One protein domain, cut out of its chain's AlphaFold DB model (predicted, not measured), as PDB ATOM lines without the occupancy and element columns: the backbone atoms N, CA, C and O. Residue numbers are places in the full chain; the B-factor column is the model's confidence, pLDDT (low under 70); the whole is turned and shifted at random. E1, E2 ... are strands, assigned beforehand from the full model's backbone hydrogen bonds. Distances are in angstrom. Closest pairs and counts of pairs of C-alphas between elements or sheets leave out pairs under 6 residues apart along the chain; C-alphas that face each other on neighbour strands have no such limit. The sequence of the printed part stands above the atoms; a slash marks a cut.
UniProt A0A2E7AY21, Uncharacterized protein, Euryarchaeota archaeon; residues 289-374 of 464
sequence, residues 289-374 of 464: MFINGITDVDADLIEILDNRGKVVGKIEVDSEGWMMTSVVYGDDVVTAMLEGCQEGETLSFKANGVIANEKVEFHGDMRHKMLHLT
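This is residues 289 to 374 of the 464 residues of an uncharacterized protein of Euryarchaeota archaeon (UniProt A0A2E7AY21). The domain is a small sandwich of two strongly twisted sheets face to face, E3 E2 E5 E6 and E4 E1 E7, with the edge strands E3 and E4 coming close together along one side and E6 and E7 closing the other side more loosely, like a flattened barrel. A long loop, residues 330 to 345, reaches out from one end and adds to the length. The printed part has 86 residues with seven named strands, E1 to E7 in order along the chain, and no named helix: the class is all strand. The sheet E3 E2 E5 E6 is antiparallel and the sheet E4 E1 E7 is mixed. The whole is compact, with a radius of gyration of the C-alphas of 12.6 A, yet elongated in outline, spanning 41 by 24 by 18 A.

E1, residues 289 to 295, begins at C-alpha 289 (-11.904, -33.276, 11.093) and is 18.9 A long from first to last C-alpha. E2 holds residues 301 to 305 and E3 residues 311 to 316. E4, residues 322 to 329, is 21.3 A long and ends at C-alpha 329 (-14.152, -39.610, 10.521). E5 holds residues 346 to 351. E6, residues 354 to 361, is 19.0 A long and bends by 76 degrees at residue 357. E7, residues 365 to 373, is the longest strand at 22.1 A and ends at C-alpha 373 (-4.021, -29.487, -3.686).

In the sandwich, two sheets face to face, the facing parts are 9.9 A apart centre to centre. E1 is the inner strand of its sheet, antiparallel to E4, with N 291 and O 326 2.8 A apart, and parallel to E7, with N 371 and O 292 2.8 A apart. In the other sheet the hairpin E2 and E3 has N 304 and O 313 2.8 A apart. E2 is antiparallel to E5, with N 303 and O 350 2.8 A apart. The hairpin E5 and E6 has N 356 and O 349 2.8 A apart. Between the sheets, the closest C-alphas of E3 and E4, those of Glu 316 and Met 324, are 5.4 A apart. The closest of E6 and E7, those of Glu 358 and Leu 373, are 6.1 A apart. E2 and E4 are near each other, while E3 and E7 are apart.

The two C-alphas farthest apart, those of Glu 320 and Ala 336, are 41.6 A apart. The printed part has no cut. The link E4 to E5, 16 residues, is long; the other links are tight. The mean pLDDT of the printed part is 89.8, and no printed residue is under 70.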
ATOM      1  N   MET A 289     -12.540 -34.525  11.497       96.19
ATOM      2  CA  MET A 289     -11.904 -33.276  11.093       96.19
ATOM      3  C   MET A 289     -12.506 -32.784   9.778       96.19
ATOM      4  O   MET A 289     -13.003 -33.585   8.982       96.19
ATOM      5  N   PHE A 290     -12.408 -31.482   9.524       97.00
ATOM      6  CA  PHE A 290     -12.906 -30.870   8.293       97.00
ATOM      7  C   PHE A 290     -11.775 -30.536   7.333       97.00
ATOM      8  O   PHE A 290     -10.712 -30.057   7.736       97.00
ATOM      9  N   ILE A 291     -12.026 -30.742   6.046       96.25
ATOM     10  CA  ILE A 291     -11.096 -30.433   4.965       96.25
ATOM     11  C   ILE A 291     -11.840 -29.663   3.875       96.25
ATOM     12  O   ILE A 291     -12.914 -30.069   3.439       96.25
ATOM     13  N   ASN A 292     -11.249 -28.557   3.427       92.00
ATOM     14  CA  ASN A 292     -11.664 -27.815   2.235       92.00
ATOM     15  C   ASN A 292     -10.454 -27.091   1.627       92.00
ATOM     16  O   ASN A 292      -9.312 -27.337   2.022       92.00
ATOM     17  N   GLY A 293     -10.681 -26.211   0.653       88.62
ATOM     18  CA  GLY A 293      -9.638 -25.359   0.087       88.62
ATOM     19  C   GLY A 293      -9.732 -25.229  -1.426       88.62
ATOM     20  O   GLY A 293     -10.826 -25.089  -1.957       88.62
ATOM     21  N   ILE A 294      -8.597 -25.260  -2.123       80.69
ATOM     22  CA  ILE A 294      -8.524 -25.118  -3.586       80.69
ATOM     23  C   ILE A 294      -7.703 -26.231  -4.240       80.69
ATOM     24  O   ILE A 294      -6.831 -26.827  -3.604       80.69
ATOM     25  N   THR A 295      -7.948 -26.490  -5.522       83.81
ATOM     26  CA  THR A 295      -7.222 -27.495  -6.305       83.81
ATOM     27  C   THR A 295      -6.889 -27.018  -7.720       83.81
ATOM     28  O   THR A 295      -7.607 -26.202  -8.296       83.81
ATOM     29  N   ASP A 296      -5.800 -27.535  -8.296       79.38
ATOM     30  CA  ASP A 296      -5.407 -27.287  -9.692       79.38
ATOM     31  C   ASP A 296      -5.949 -28.324 -10.694       79.38
ATOM     32  O   ASP A 296      -5.758 -28.184 -11.910       79.38
ATOM     33  N   VAL A 297      -6.617 -29.370 -10.200       78.00
ATOM     34  CA  VAL A 297      -7.152 -30.452 -11.027       78.00
ATOM     35  C   VAL A 297      -8.560 -30.136 -11.520       78.00
ATOM     36  O   VAL A 297      -9.432 -29.736 -10.760       78.00
ATOM     37  N   ASP A 298      -8.794 -30.397 -12.803       80.50
ATOM     38  CA  ASP A 298     -10.133 -30.426 -13.396       80.50
ATOM     39  C   ASP A 298     -10.783 -31.784 -13.070       80.50
ATOM     40  O   ASP A 298     -10.530 -32.799 -13.739       80.50
ATOM     41  N   ALA A 299     -11.515 -31.837 -11.958       83.06
ATOM     42  CA  ALA A 299     -12.276 -32.995 -11.501       83.06
ATOM     43  C   ALA A 299     -13.488 -32.529 -10.691       83.06
ATOM     44  O   ALA A 299     -13.365 -31.568  -9.950       83.06
ATOM     45  N   ASP A 300     -14.601 -33.261 -10.765       87.56
ATOM     46  CA  ASP A 300     -15.792 -32.984  -9.944       87.56
ATOM     47  C   ASP A 300     -15.642 -33.509  -8.499       87.56
ATOM     48  O   ASP A 300     -16.394 -33.136  -7.602       87.56
ATOM     49  N   LEU A 301     -14.701 -34.436  -8.277       95.12
ATOM     50  CA  LEU A 301     -14.556 -35.173  -7.023       95.12
ATOM     51  C   LEU A 301     -13.094 -35.540  -6.740       95.12
ATOM     52  O   LEU A 301     -12.378 -36.029  -7.621       95.12
ATOM     53  N   ILE A 302     -12.691 -35.407  -5.478       96.00
ATOM     54  CA  ILE A 302     -11.415 -35.885  -4.939       96.00
ATOM     55  C   ILE A 302     -11.697 -36.922  -3.849       96.00
ATOM     56  O   ILE A 302     -12.446 -36.672  -2.910       96.00
ATOM     57  N   GLU A 303     -11.096 -38.105  -3.955       97.88
ATOM     58  CA  GLU A 303     -11.162 -39.137  -2.917       97.88
ATOM     59  C   GLU A 303     -10.092 -38.884  -1.851       97.88
ATOM     60  O   GLU A 303      -8.928 -38.650  -2.180       97.88
ATOM     61  N   ILE A 304     -10.466 -38.992  -0.580       97.12
ATOM     62  CA  ILE A 304      -9.542 -38.969   0.553       97.12
ATOM     63  C   ILE A 304      -9.207 -40.417   0.896       97.12
ATOM     64  O   ILE A 304     -10.101 -41.234   1.120       97.12
ATOM     65  N   LEU A 305      -7.919 -40.742   0.907       95.94
ATOM     66  CA  LEU A 305      -7.401 -42.077   1.162       95.94
ATOM     67  C   LEU A 305      -6.583 -42.095   2.446       95.94
ATOM     68  O   LEU A 305      -5.739 -41.220   2.641       95.94
ATOM     69  N   ASP A 306      -6.762 -43.132   3.253       93.19
ATOM     70  CA  ASP A 306      -5.894 -43.409   4.396       93.19
ATOM     71  C   ASP A 306      -4.550 -44.051   3.978       93.19
ATOM     72  O   ASP A 306      -4.246 -44.257   2.796       93.19
ATOM     73  N   ASN A 307      -3.735 -44.420   4.968       91.06
ATOM     74  CA  ASN A 307      -2.450 -45.102   4.775       91.06
ATOM     75  C   ASN A 307      -2.575 -46.523   4.164       91.06
ATOM     76  O   ASN A 307      -1.595 -47.039   3.616       91.06
ATOM     77  N   ARG A 308      -3.760 -47.146   4.225       87.50
ATOM     78  CA  ARG A 308      -4.097 -48.456   3.638       87.50
ATOM     79  C   ARG A 308      -4.579 -48.316   2.192       87.50
ATOM     80  O   ARG A 308      -4.707 -49.323   1.494       87.50
ATOM     81  N   GLY A 309      -4.836 -47.091   1.729       88.25
ATOM     82  CA  GLY A 309      -5.438 -46.799   0.432       88.25
ATOM     83  C   GLY A 309      -6.958 -47.007   0.393       88.25
ATOM     84  O   GLY A 309      -7.520 -47.061  -0.705       88.25
ATOM     85  N   LYS A 310      -7.622 -47.140   1.553       90.94
ATOM     86  CA  LYS A 310      -9.088 -47.165   1.677       90.94
ATOM     87  C   LYS A 310      -9.611 -45.742   1.484       90.94
ATOM     88  O   LYS A 310      -9.019 -44.794   1.986       90.94
ATOM     89  N   VAL A 311     -10.722 -45.595   0.761       93.00
ATOM     90  CA  VAL A 311     -11.436 -44.312   0.673       93.00
ATOM     91  C   VAL A 311     -12.138 -44.063   2.003       93.00
ATOM     92  O   VAL A 311     -12.996 -44.852   2.389       93.00
ATOM     93  N   VAL A 312     -11.760 -42.982   2.679       92.81
ATOM     94  CA  VAL A 312     -12.272 -42.573   4.001       92.81
ATOM     95  C   VAL A 312     -13.059 -41.264   3.955       92.81
ATOM     96  O   VAL A 312     -13.597 -40.815   4.957       92.81
ATOM     97  N   GLY A 313     -13.137 -40.645   2.780       93.19
ATOM     98  CA  GLY A 313     -13.907 -39.435   2.551       93.19
ATOM     99  C   GLY A 313     -13.861 -39.035   1.085       93.19
ATOM    100  O   GLY A 313     -13.107 -39.598   0.283       93.19
ATOM    101  N   LYS A 314     -14.690 -38.065   0.721       95.56
ATOM    102  CA  LYS A 314     -14.771 -37.508  -0.628       95.56
ATOM    103  C   LYS A 314     -14.991 -36.010  -0.530       95.56
ATOM    104  O   LYS A 314     -15.674 -35.565   0.382       95.56
ATOM    105  N   ILE A 315     -14.423 -35.280  -1.479       96.94
ATOM    106  CA  ILE A 315     -14.504 -33.828  -1.578       96.94
ATOM    107  C   ILE A 315     -15.095 -33.481  -2.934       96.94
ATOM    108  O   ILE A 315     -14.505 -33.824  -3.960       96.94
ATOM    109  N   GLU A 316     -16.248 -32.823  -2.938       95.56
ATOM    110  CA  GLU A 316     -16.806 -32.226  -4.152       95.56
ATOM    111  C   GLU A 316     -15.997 -30.989  -4.539       95.56
ATOM    112  O   GLU A 316     -15.545 -30.235  -3.676       95.56
ATOM    113  N   VAL A 317     -15.797 -30.795  -5.839       87.88
ATOM    114  CA  VAL A 317     -15.048 -29.659  -6.376       87.88
ATOM    115  C   VAL A 317     -15.932 -28.881  -7.334       87.88
ATOM    116  O   VAL A 317     -16.581 -29.463  -8.205       87.88
ATOM    117  N   ASP A 318     -15.972 -27.564  -7.168       81.00
ATOM    118  CA  ASP A 318     -16.752 -26.695  -8.039       81.00
ATOM    119  C   ASP A 318     -16.011 -26.337  -9.342       81.00
ATOM    120  O   ASP A 318     -14.841 -26.659  -9.559       81.00
ATOM    121  N   SER A 319     -16.694 -25.622 -10.239       74.75
ATOM    122  CA  SER A 319     -16.126 -25.231 -11.535       74.75
ATOM    123  C   SER A 319     -14.969 -24.225 -11.459       74.75
ATOM    124  O   SER A 319     -14.309 -23.989 -12.473       74.75
ATOM    125  N   GLU A 320     -14.757 -23.587 -10.308       71.31
ATOM    126  CA  GLU A 320     -13.666 -22.638 -10.072       71.31
ATOM    127  C   GLU A 320     -12.466 -23.295  -9.366       71.31
ATOM    128  O   GLU A 320     -11.428 -22.652  -9.201       71.31
ATOM    129  N   GLY A 321     -12.570 -24.584  -9.021       74.12
ATOM    130  CA  GLY A 321     -11.527 -25.343  -8.335       74.12
ATOM    131  C   GLY A 321     -11.594 -25.235  -6.812       74.12
ATOM    132  O   GLY A 321     -10.612 -25.573  -6.145       74.12
ATOM    133  N   TRP A 322     -12.713 -24.777  -6.242       79.62
ATOM    134  CA  TRP A 322     -12.943 -24.842  -4.801       79.62
ATOM    135  C   TRP A 322     -13.305 -26.255  -4.384       79.62
ATOM    136  O   TRP A 322     -14.179 -26.891  -4.959       79.62
ATOM    137  N   MET A 323     -12.641 -26.724  -3.339       92.12
ATOM    138  CA  MET A 323     -12.978 -27.943  -2.625       92.12
ATOM    139  C   MET A 323     -14.031 -27.624  -1.567       92.12
ATOM    140  O   MET A 323     -13.752 -26.852  -0.647       92.12
ATOM    141  N   MET A 324     -15.207 -28.235  -1.683       93.62
ATOM    142  CA  MET A 324     -16.306 -28.071  -0.735       93.62
ATOM    143  C   MET A 324     -15.960 -28.684   0.625       93.62
ATOM    144  O   MET A 324     -15.209 -29.660   0.714       93.62
ATOM    145  N   THR A 325     -16.517 -28.118   1.698       94.31
ATOM    146  CA  THR A 325     -16.278 -28.615   3.058       94.31
ATOM    147  C   THR A 325     -16.711 -30.059   3.197       94.31
ATOM    148  O   THR A 325     -17.868 -30.409   2.992       94.31
ATOM    149  N   SER A 326     -15.735 -30.890   3.540       94.81
ATOM    150  CA  SER A 326     -15.880 -32.331   3.658       94.81
ATOM    151  C   SER A 326     -15.348 -32.791   5.002       94.81
ATOM    152  O   SER A 326     -14.412 -32.204   5.550       94.81
ATOM    153  N   VAL A 327     -15.933 -33.862   5.518       95.31
ATOM    154  CA  VAL A 327     -15.580 -34.452   6.806       95.31
ATOM    155  C   VAL A 327     -14.824 -35.762   6.602       95.31
ATOM    156  O   VAL A 327     -15.110 -36.528   5.679       95.31
ATOM    157  N   VAL A 328     -13.844 -36.014   7.467       95.06
ATOM    158  CA  VAL A 328     -13.191 -37.319   7.618       95.06
ATOM    159  C   VAL A 328     -13.418 -37.781   9.046       95.06
ATOM    160  O   VAL A 328     -13.136 -37.019   9.971       95.06
ATOM    161  N   TYR A 329     -13.897 -39.013   9.212       94.81
ATOM    162  CA  TYR A 329     -14.152 -39.610  10.521       94.81
ATOM    163  C   TYR A 329     -13.013 -40.518  10.979       94.81
ATOM    164  O   TYR A 329     -12.327 -41.178  10.185       94.81
ATOM    165  N   GLY A 330     -12.823 -40.519  12.290       92.81
ATOM    166  CA  GLY A 330     -11.909 -41.381  13.010       92.81
ATOM    167  C   GLY A 330     -12.524 -42.734  13.310       92.81
ATOM    168  O   GLY A 330     -13.676 -43.006  12.972       92.81
ATOM    169  N   ASP A 331     -11.727 -43.589  13.925       89.81
ATOM    170  CA  ASP A 331     -12.186 -44.867  14.449       89.81
ATOM    171  C   ASP A 331     -13.161 -44.664  15.616       89.81
ATOM    172  O   ASP A 331     -12.877 -43.905  16.546       89.81
ATOM    173  N   ASP A 332     -14.310 -45.337  15.584       87.38
ATOM    174  CA  ASP A 332     -15.287 -45.214  16.658       87.38
ATOM    175  C   ASP A 332     -14.793 -45.965  17.901       87.38
ATOM    176  O   ASP A 332     -14.695 -47.190  17.939       87.38
ATOM    177  N   VAL A 333     -14.507 -45.217  18.966       80.38
ATOM    178  CA  VAL A 333     -13.906 -45.740  20.203       80.38
ATOM    179  C   VAL A 333     -14.756 -46.784  20.927       80.38
ATOM    180  O   VAL A 333     -14.260 -47.449  21.840       80.38
ATOM    181  N   VAL A 334     -16.034 -46.918  20.570       82.12
ATOM    182  CA  VAL A 334     -16.948 -47.874  21.206       82.12
ATOM    183  C   VAL A 334     -17.214 -49.121  20.354       82.12
ATOM    184  O   VAL A 334     -17.938 -50.011  20.804       82.12
ATOM    185  N   THR A 335     -16.657 -49.214  19.143       81.44
ATOM    186  CA  THR A 335     -16.711 -50.428  18.317       81.44
ATOM    187  C   THR A 335     -15.374 -51.172  18.383       81.44
ATOM    188  O   THR A 335     -14.333 -50.643  18.765       81.44
ATOM    189  N   ALA A 336     -15.403 -52.476  18.094       79.69
ATOM    190  CA  ALA A 336     -14.187 -53.294  18.048       79.69
ATOM    191  C   ALA A 336     -13.567 -53.353  16.641       79.69
ATOM    192  O   ALA A 336     -12.454 -53.860  16.477       79.69
ATOM    193  N   MET A 337     -14.317 -52.932  15.621       81.12
ATOM    194  CA  MET A 337     -13.890 -52.951  14.228       81.12
ATOM    195  C   MET A 337     -13.250 -51.616  13.880       81.12
ATOM    196  O   MET A 337     -13.794 -50.578  14.207       81.12
ATOM    197  N   LEU A 338     -12.124 -51.661  13.166       80.94
ATOM    198  CA  LEU A 338     -11.479 -50.450  12.669       80.94
ATOM    199  C   LEU A 338     -12.253 -49.906  11.457       80.94
ATOM    200  O   LEU A 338     -12.094 -50.409  10.337       80.94
ATOM    201  N   GLU A 339     -13.079 -48.892  11.691       79.50
ATOM    202  CA  GLU A 339     -14.046 -48.347  10.726       79.50
ATOM    203  C   GLU A 339     -13.495 -47.089  10.032       79.50
ATOM    204  O   GLU A 339     -13.498 -47.012   8.795       79.50
ATOM    205  N   GLY A 340     -12.896 -46.178  10.805       86.56
ATOM    206  CA  GLY A 340     -12.361 -44.896  10.334       86.56
ATOM    207  C   GLY A 340     -10.832 -44.785  10.319       86.56
ATOM    208  O   GLY A 340     -10.103 -45.778  10.169       86.56
ATOM    209  N   CYS A 341     -10.355 -43.540  10.411       91.56
ATOM    210  CA  CYS A 341      -8.932 -43.200  10.487       91.56
ATOM    211  C   CYS A 341      -8.418 -43.267  11.928       91.56
ATOM    212  O   CYS A 341      -9.115 -42.891  12.868       91.56
ATOM    213  N   GLN A 342      -7.168 -43.677  12.116       91.69
ATOM    214  CA  GLN A 342      -6.524 -43.607  13.430       91.69
ATOM    215  C   GLN A 342      -5.774 -42.282  13.609       91.69
ATOM    216  O   GLN A 342      -5.306 -41.680  12.642       91.69
ATOM    217  N   GLU A 343      -5.628 -41.840  14.860       92.19
ATOM    218  CA  GLU A 343      -4.835 -40.655  15.209       92.19
ATOM    219  C   GLU A 343      -3.432 -40.710  14.579       92.19
ATOM    220  O   GLU A 343      -2.708 -41.702  14.709       92.19
ATOM    221  N   GLY A 344      -3.041 -39.632  13.900       93.88
ATOM    222  CA  GLY A 344      -1.755 -39.503  13.214       93.88
ATOM    223  C   GLY A 344      -1.664 -40.226  11.866       93.88
ATOM    224  O   GLY A 344      -0.607 -40.192  11.228       93.88
ATOM    225  N   GLU A 345      -2.730 -40.876  11.384       94.88
ATOM    226  CA  GLU A 345      -2.718 -41.461  10.045       94.88
ATOM    227  C   GLU A 345      -2.593 -40.390   8.964       94.88
ATOM    228  O   GLU A 345      -3.266 -39.361   8.972       94.88
ATOM    229  N   THR A 346      -1.719 -40.646   7.993       97.00
ATOM    230  CA  THR A 346      -1.543 -39.746   6.858       97.00
ATOM    231  C   THR A 346      -2.636 -39.967   5.820       97.00
ATOM    232  O   THR A 346      -2.712 -41.030   5.203       97.00
ATOM    233  N   LEU A 347      -3.405 -38.917   5.563       97.62
ATOM    234  CA  LEU A 347      -4.381 -38.824   4.492       97.62
ATOM    235  C   LEU A 347      -3.716 -38.343   3.197       97.62
ATOM    236  O   LEU A 347      -2.870 -37.443   3.190       97.62
ATOM    237  N   SER A 348      -4.120 -38.948   2.085       97.81
ATOM    238  CA  SER A 348      -3.720 -38.563   0.732       97.81
ATOM    239  C   SER A 348      -4.940 -38.336  -0.152       97.81
ATOM    240  O   SER A 348      -5.999 -38.910   0.080       97.81
ATOM    241  N   PHE A 349      -4.794 -37.499  -1.172       97.69
ATOM    242  CA  PHE A 349      -5.916 -37.037  -1.986       97.69
ATOM    243  C   PHE A 349      -5.779 -37.553  -3.407       97.69
ATOM    244  O   PHE A 349      -4.717 -37.399  -4.008       97.69
ATOM    245  N   LYS A 350      -6.827 -38.173  -3.950       95.62
ATOM    246  CA  LYS A 350      -6.805 -38.791  -5.275       95.62
ATOM    247  C   LYS A 350      -7.879 -38.216  -6.188       95.62
ATOM    248  O   LYS A 350      -9.062 -38.346  -5.907       95.62
ATOM    249  N   ALA A 351      -7.466 -37.695  -7.335       92.50
ATOM    250  CA  ALA A 351      -8.353 -37.230  -8.398       92.50
ATOM    251  C   ALA A 351      -7.932 -37.877  -9.717       92.50
ATOM    252  O   ALA A 351      -6.740 -38.030  -9.981       92.50
ATOM    253  N   ASN A 352      -8.887 -38.301 -10.549       87.56
ATOM    254  CA  ASN A 352      -8.605 -38.893 -11.866       87.56
ATOM    255  C   ASN A 352      -7.579 -40.058 -11.845       87.56
ATOM    256  O   ASN A 352      -6.853 -40.282 -12.813       87.56
ATOM    257  N   GLY A 353      -7.511 -40.808 -10.737       86.88
ATOM    258  CA  GLY A 353      -6.571 -41.924 -10.541       86.88
ATOM    259  C   GLY A 353      -5.164 -41.526 -10.073       86.88
ATOM    260  O   GLY A 353      -4.253 -42.350 -10.125       86.88
ATOM    261  N   VAL A 354      -4.976 -40.288  -9.617       86.31
ATOM    262  CA  VAL A 354      -3.671 -39.676  -9.333       86.31
ATOM    263  C   VAL A 354      -3.668 -39.113  -7.932       86.31
ATOM    264  O   VAL A 354      -4.616 -38.435  -7.567       86.31
ATOM    265  N   ILE A 355      -2.592 -39.348  -7.185       92.31
ATOM    266  CA  ILE A 355      -2.397 -38.785  -5.849       92.31
ATOM    267  C   ILE A 355      -1.803 -37.372  -5.934       92.31
ATOM    268  O   ILE A 355      -0.826 -37.176  -6.657       92.31
ATOM    269  N   ALA A 356      -2.375 -36.422  -5.195       91.25
ATOM    270  CA  ALA A 356      -1.863 -35.065  -5.019       91.25
ATOM    271  C   ALA A 356      -0.481 -35.045  -4.339       91.25
ATOM    272  O   ALA A 356      -0.054 -36.023  -3.716       91.25
ATOM    273  N   ASN A 357       0.226 -33.924  -4.447       88.25
ATOM    274  CA  ASN A 357       1.527 -33.741  -3.806       88.25
ATOM    275  C   ASN A 357       1.400 -33.563  -2.285       88.25
ATOM    276  O   ASN A 357       2.298 -33.947  -1.531       88.25
ATOM    277  N   GLU A 358       0.290 -32.986  -1.839       93.31
ATOM    278  CA  GLU A 358       0.010 -32.655  -0.453       93.31
ATOM    279  C   GLU A 358      -0.592 -33.841   0.305       93.31
ATOM    280  O   GLU A 358      -1.263 -34.719  -0.242       93.31
ATOM    281  N   LYS A 359      -0.338 -33.849   1.613       95.56
ATOM    282  CA  LYS A 359      -0.861 -34.820   2.571       95.56
ATOM    283  C   LYS A 359      -1.200 -34.102   3.866       95.56
ATOM    284  O   LYS A 359      -0.632 -33.049   4.155       95.56
ATOM    285  N   VAL A 360      -2.085 -34.693   4.655       96.12
ATOM    286  CA  VAL A 360      -2.447 -34.182   5.982       96.12
ATOM    287  C   VAL A 360      -2.514 -35.334   6.974       96.12
ATOM    288  O   VAL A 360      -2.763 -36.466   6.576       96.12
ATOM    289  N   GLU A 361      -2.252 -35.072   8.248       96.81
ATOM    290  CA  GLU A 361      -2.455 -36.051   9.318       96.81
ATOM    291  C   GLU A 361      -3.875 -35.924   9.875       96.81
ATOM    292  O   GLU A 361      -4.378 -34.810  10.063       96.81
ATOM    293  N   PHE A 362      -4.513 -37.068  10.113       96.00
ATOM    294  CA  PHE A 362      -5.784 -37.153  10.818       96.00
ATOM    295  C   PHE A 362      -5.575 -36.976  12.325       96.00
ATOM    296  O   PHE A 362      -4.640 -37.551  12.879       96.00
ATOM    297  N   HIS A 363      -6.446 -36.194  12.971       93.44
ATOM    298  CA  HIS A 363      -6.337 -35.883  14.403       93.44
ATOM    299  C   HIS A 363      -7.633 -36.021  15.222       93.44
ATOM    300  O   HIS A 363      -7.624 -35.748  16.417       93.44
ATOM    301  N   GLY A 364      -8.765 -36.349  14.586       90.12
ATOM    302  CA  GLY A 364     -10.052 -36.568  15.267       90.12
ATOM    303  C   GLY A 364     -10.552 -35.463  16.212       90.12
ATOM    304  O   GLY A 364     -11.464 -35.719  16.986       90.12
ATOM    305  N   ASP A 365      -9.977 -34.259  16.178       90.50
ATOM    306  CA  ASP A 365     -10.166 -33.187  17.166       90.50
ATOM    307  C   ASP A 365     -10.964 -32.002  16.601       90.50
ATOM    308  O   ASP A 365     -10.781 -30.852  17.006       90.50
ATOM    309  N   MET A 366     -11.822 -32.285  15.618       93.50
ATOM    310  CA  MET A 366     -12.720 -31.343  14.941       93.50
ATOM    311  C   MET A 366     -11.994 -30.226  14.180       93.50
ATOM    312  O   MET A 366     -12.627 -29.303  13.665       93.50
ATOM    313  N   ARG A 367     -10.658 -30.289  14.068       92.56
ATOM    314  CA  ARG A 367      -9.882 -29.237  13.413       92.56
ATOM    315  C   ARG A 367     -10.280 -29.075  11.952       92.56
ATOM    316  O   ARG A 367     -10.505 -30.043  11.225       92.56
ATOM    317  N   HIS A 368     -10.248 -27.832  11.498       93.06
ATOM    318  CA  HIS A 368     -10.398 -27.488  10.094       93.06
ATOM    319  C   HIS A 368      -9.029 -27.373   9.408       93.06
ATOM    320  O   HIS A 368      -8.074 -26.804   9.948       93.06
ATOM    321  N   LYS A 369      -8.910 -27.950   8.209       93.00
ATOM    322  CA  LYS A 369      -7.730 -27.864   7.347       93.00
ATOM    323  C   LYS A 369      -8.109 -27.345   5.967       93.00
ATOM    324  O   LYS A 369      -8.684 -28.061   5.154       93.00
ATOM    325  N   MET A 370      -7.684 -26.117   5.692       87.56
ATOM    326  CA  MET A 370      -7.703 -25.549   4.352       87.56
ATOM    327  C   MET A 370      -6.441 -25.970   3.588       87.56
ATOM    328  O   MET A 370      -5.320 -25.745   4.051       87.56
ATOM    329  N   LEU A 371      -6.616 -26.588   2.422       88.06
ATOM    330  CA  LEU A 371      -5.542 -27.128   1.593       88.06
ATOM    331  C   LEU A 371      -5.474 -26.433   0.229       88.06
ATOM    332  O   LEU A 371      -6.463 -25.934  -0.297       88.06
ATOM    333  N   HIS A 372      -4.289 -26.447  -0.370       85.19
ATOM    334  CA  HIS A 372      -4.112 -26.182  -1.792       85.19
ATOM    335  C   HIS A 372      -3.559 -27.459  -2.409       85.19
ATOM    336  O   HIS A 372      -2.379 -27.755  -2.239       85.19
ATOM    337  N   LEU A 373      -4.425 -28.240  -3.054       86.12
ATOM    338  CA  LEU A 373      -4.021 -29.487  -3.686       86.12
ATOM    339  C   LEU A 373      -3.451 -29.224  -5.073       86.12
ATOM    340  O   LEU A 373      -4.076 -28.573  -5.910       86.12
ATOM    341  N   THR A 374      -2.274 -29.783  -5.316       83.81
ATOM    342  CA  THR A 374      -1.643 -29.814  -6.626       83.81
ATOM    343  C   THR A 374      -1.423 -31.252  -7.050       83.81
ATOM    344  O   THR A 374      -0.948 -32.091  -6.278       83.81
TER     345      THR A 374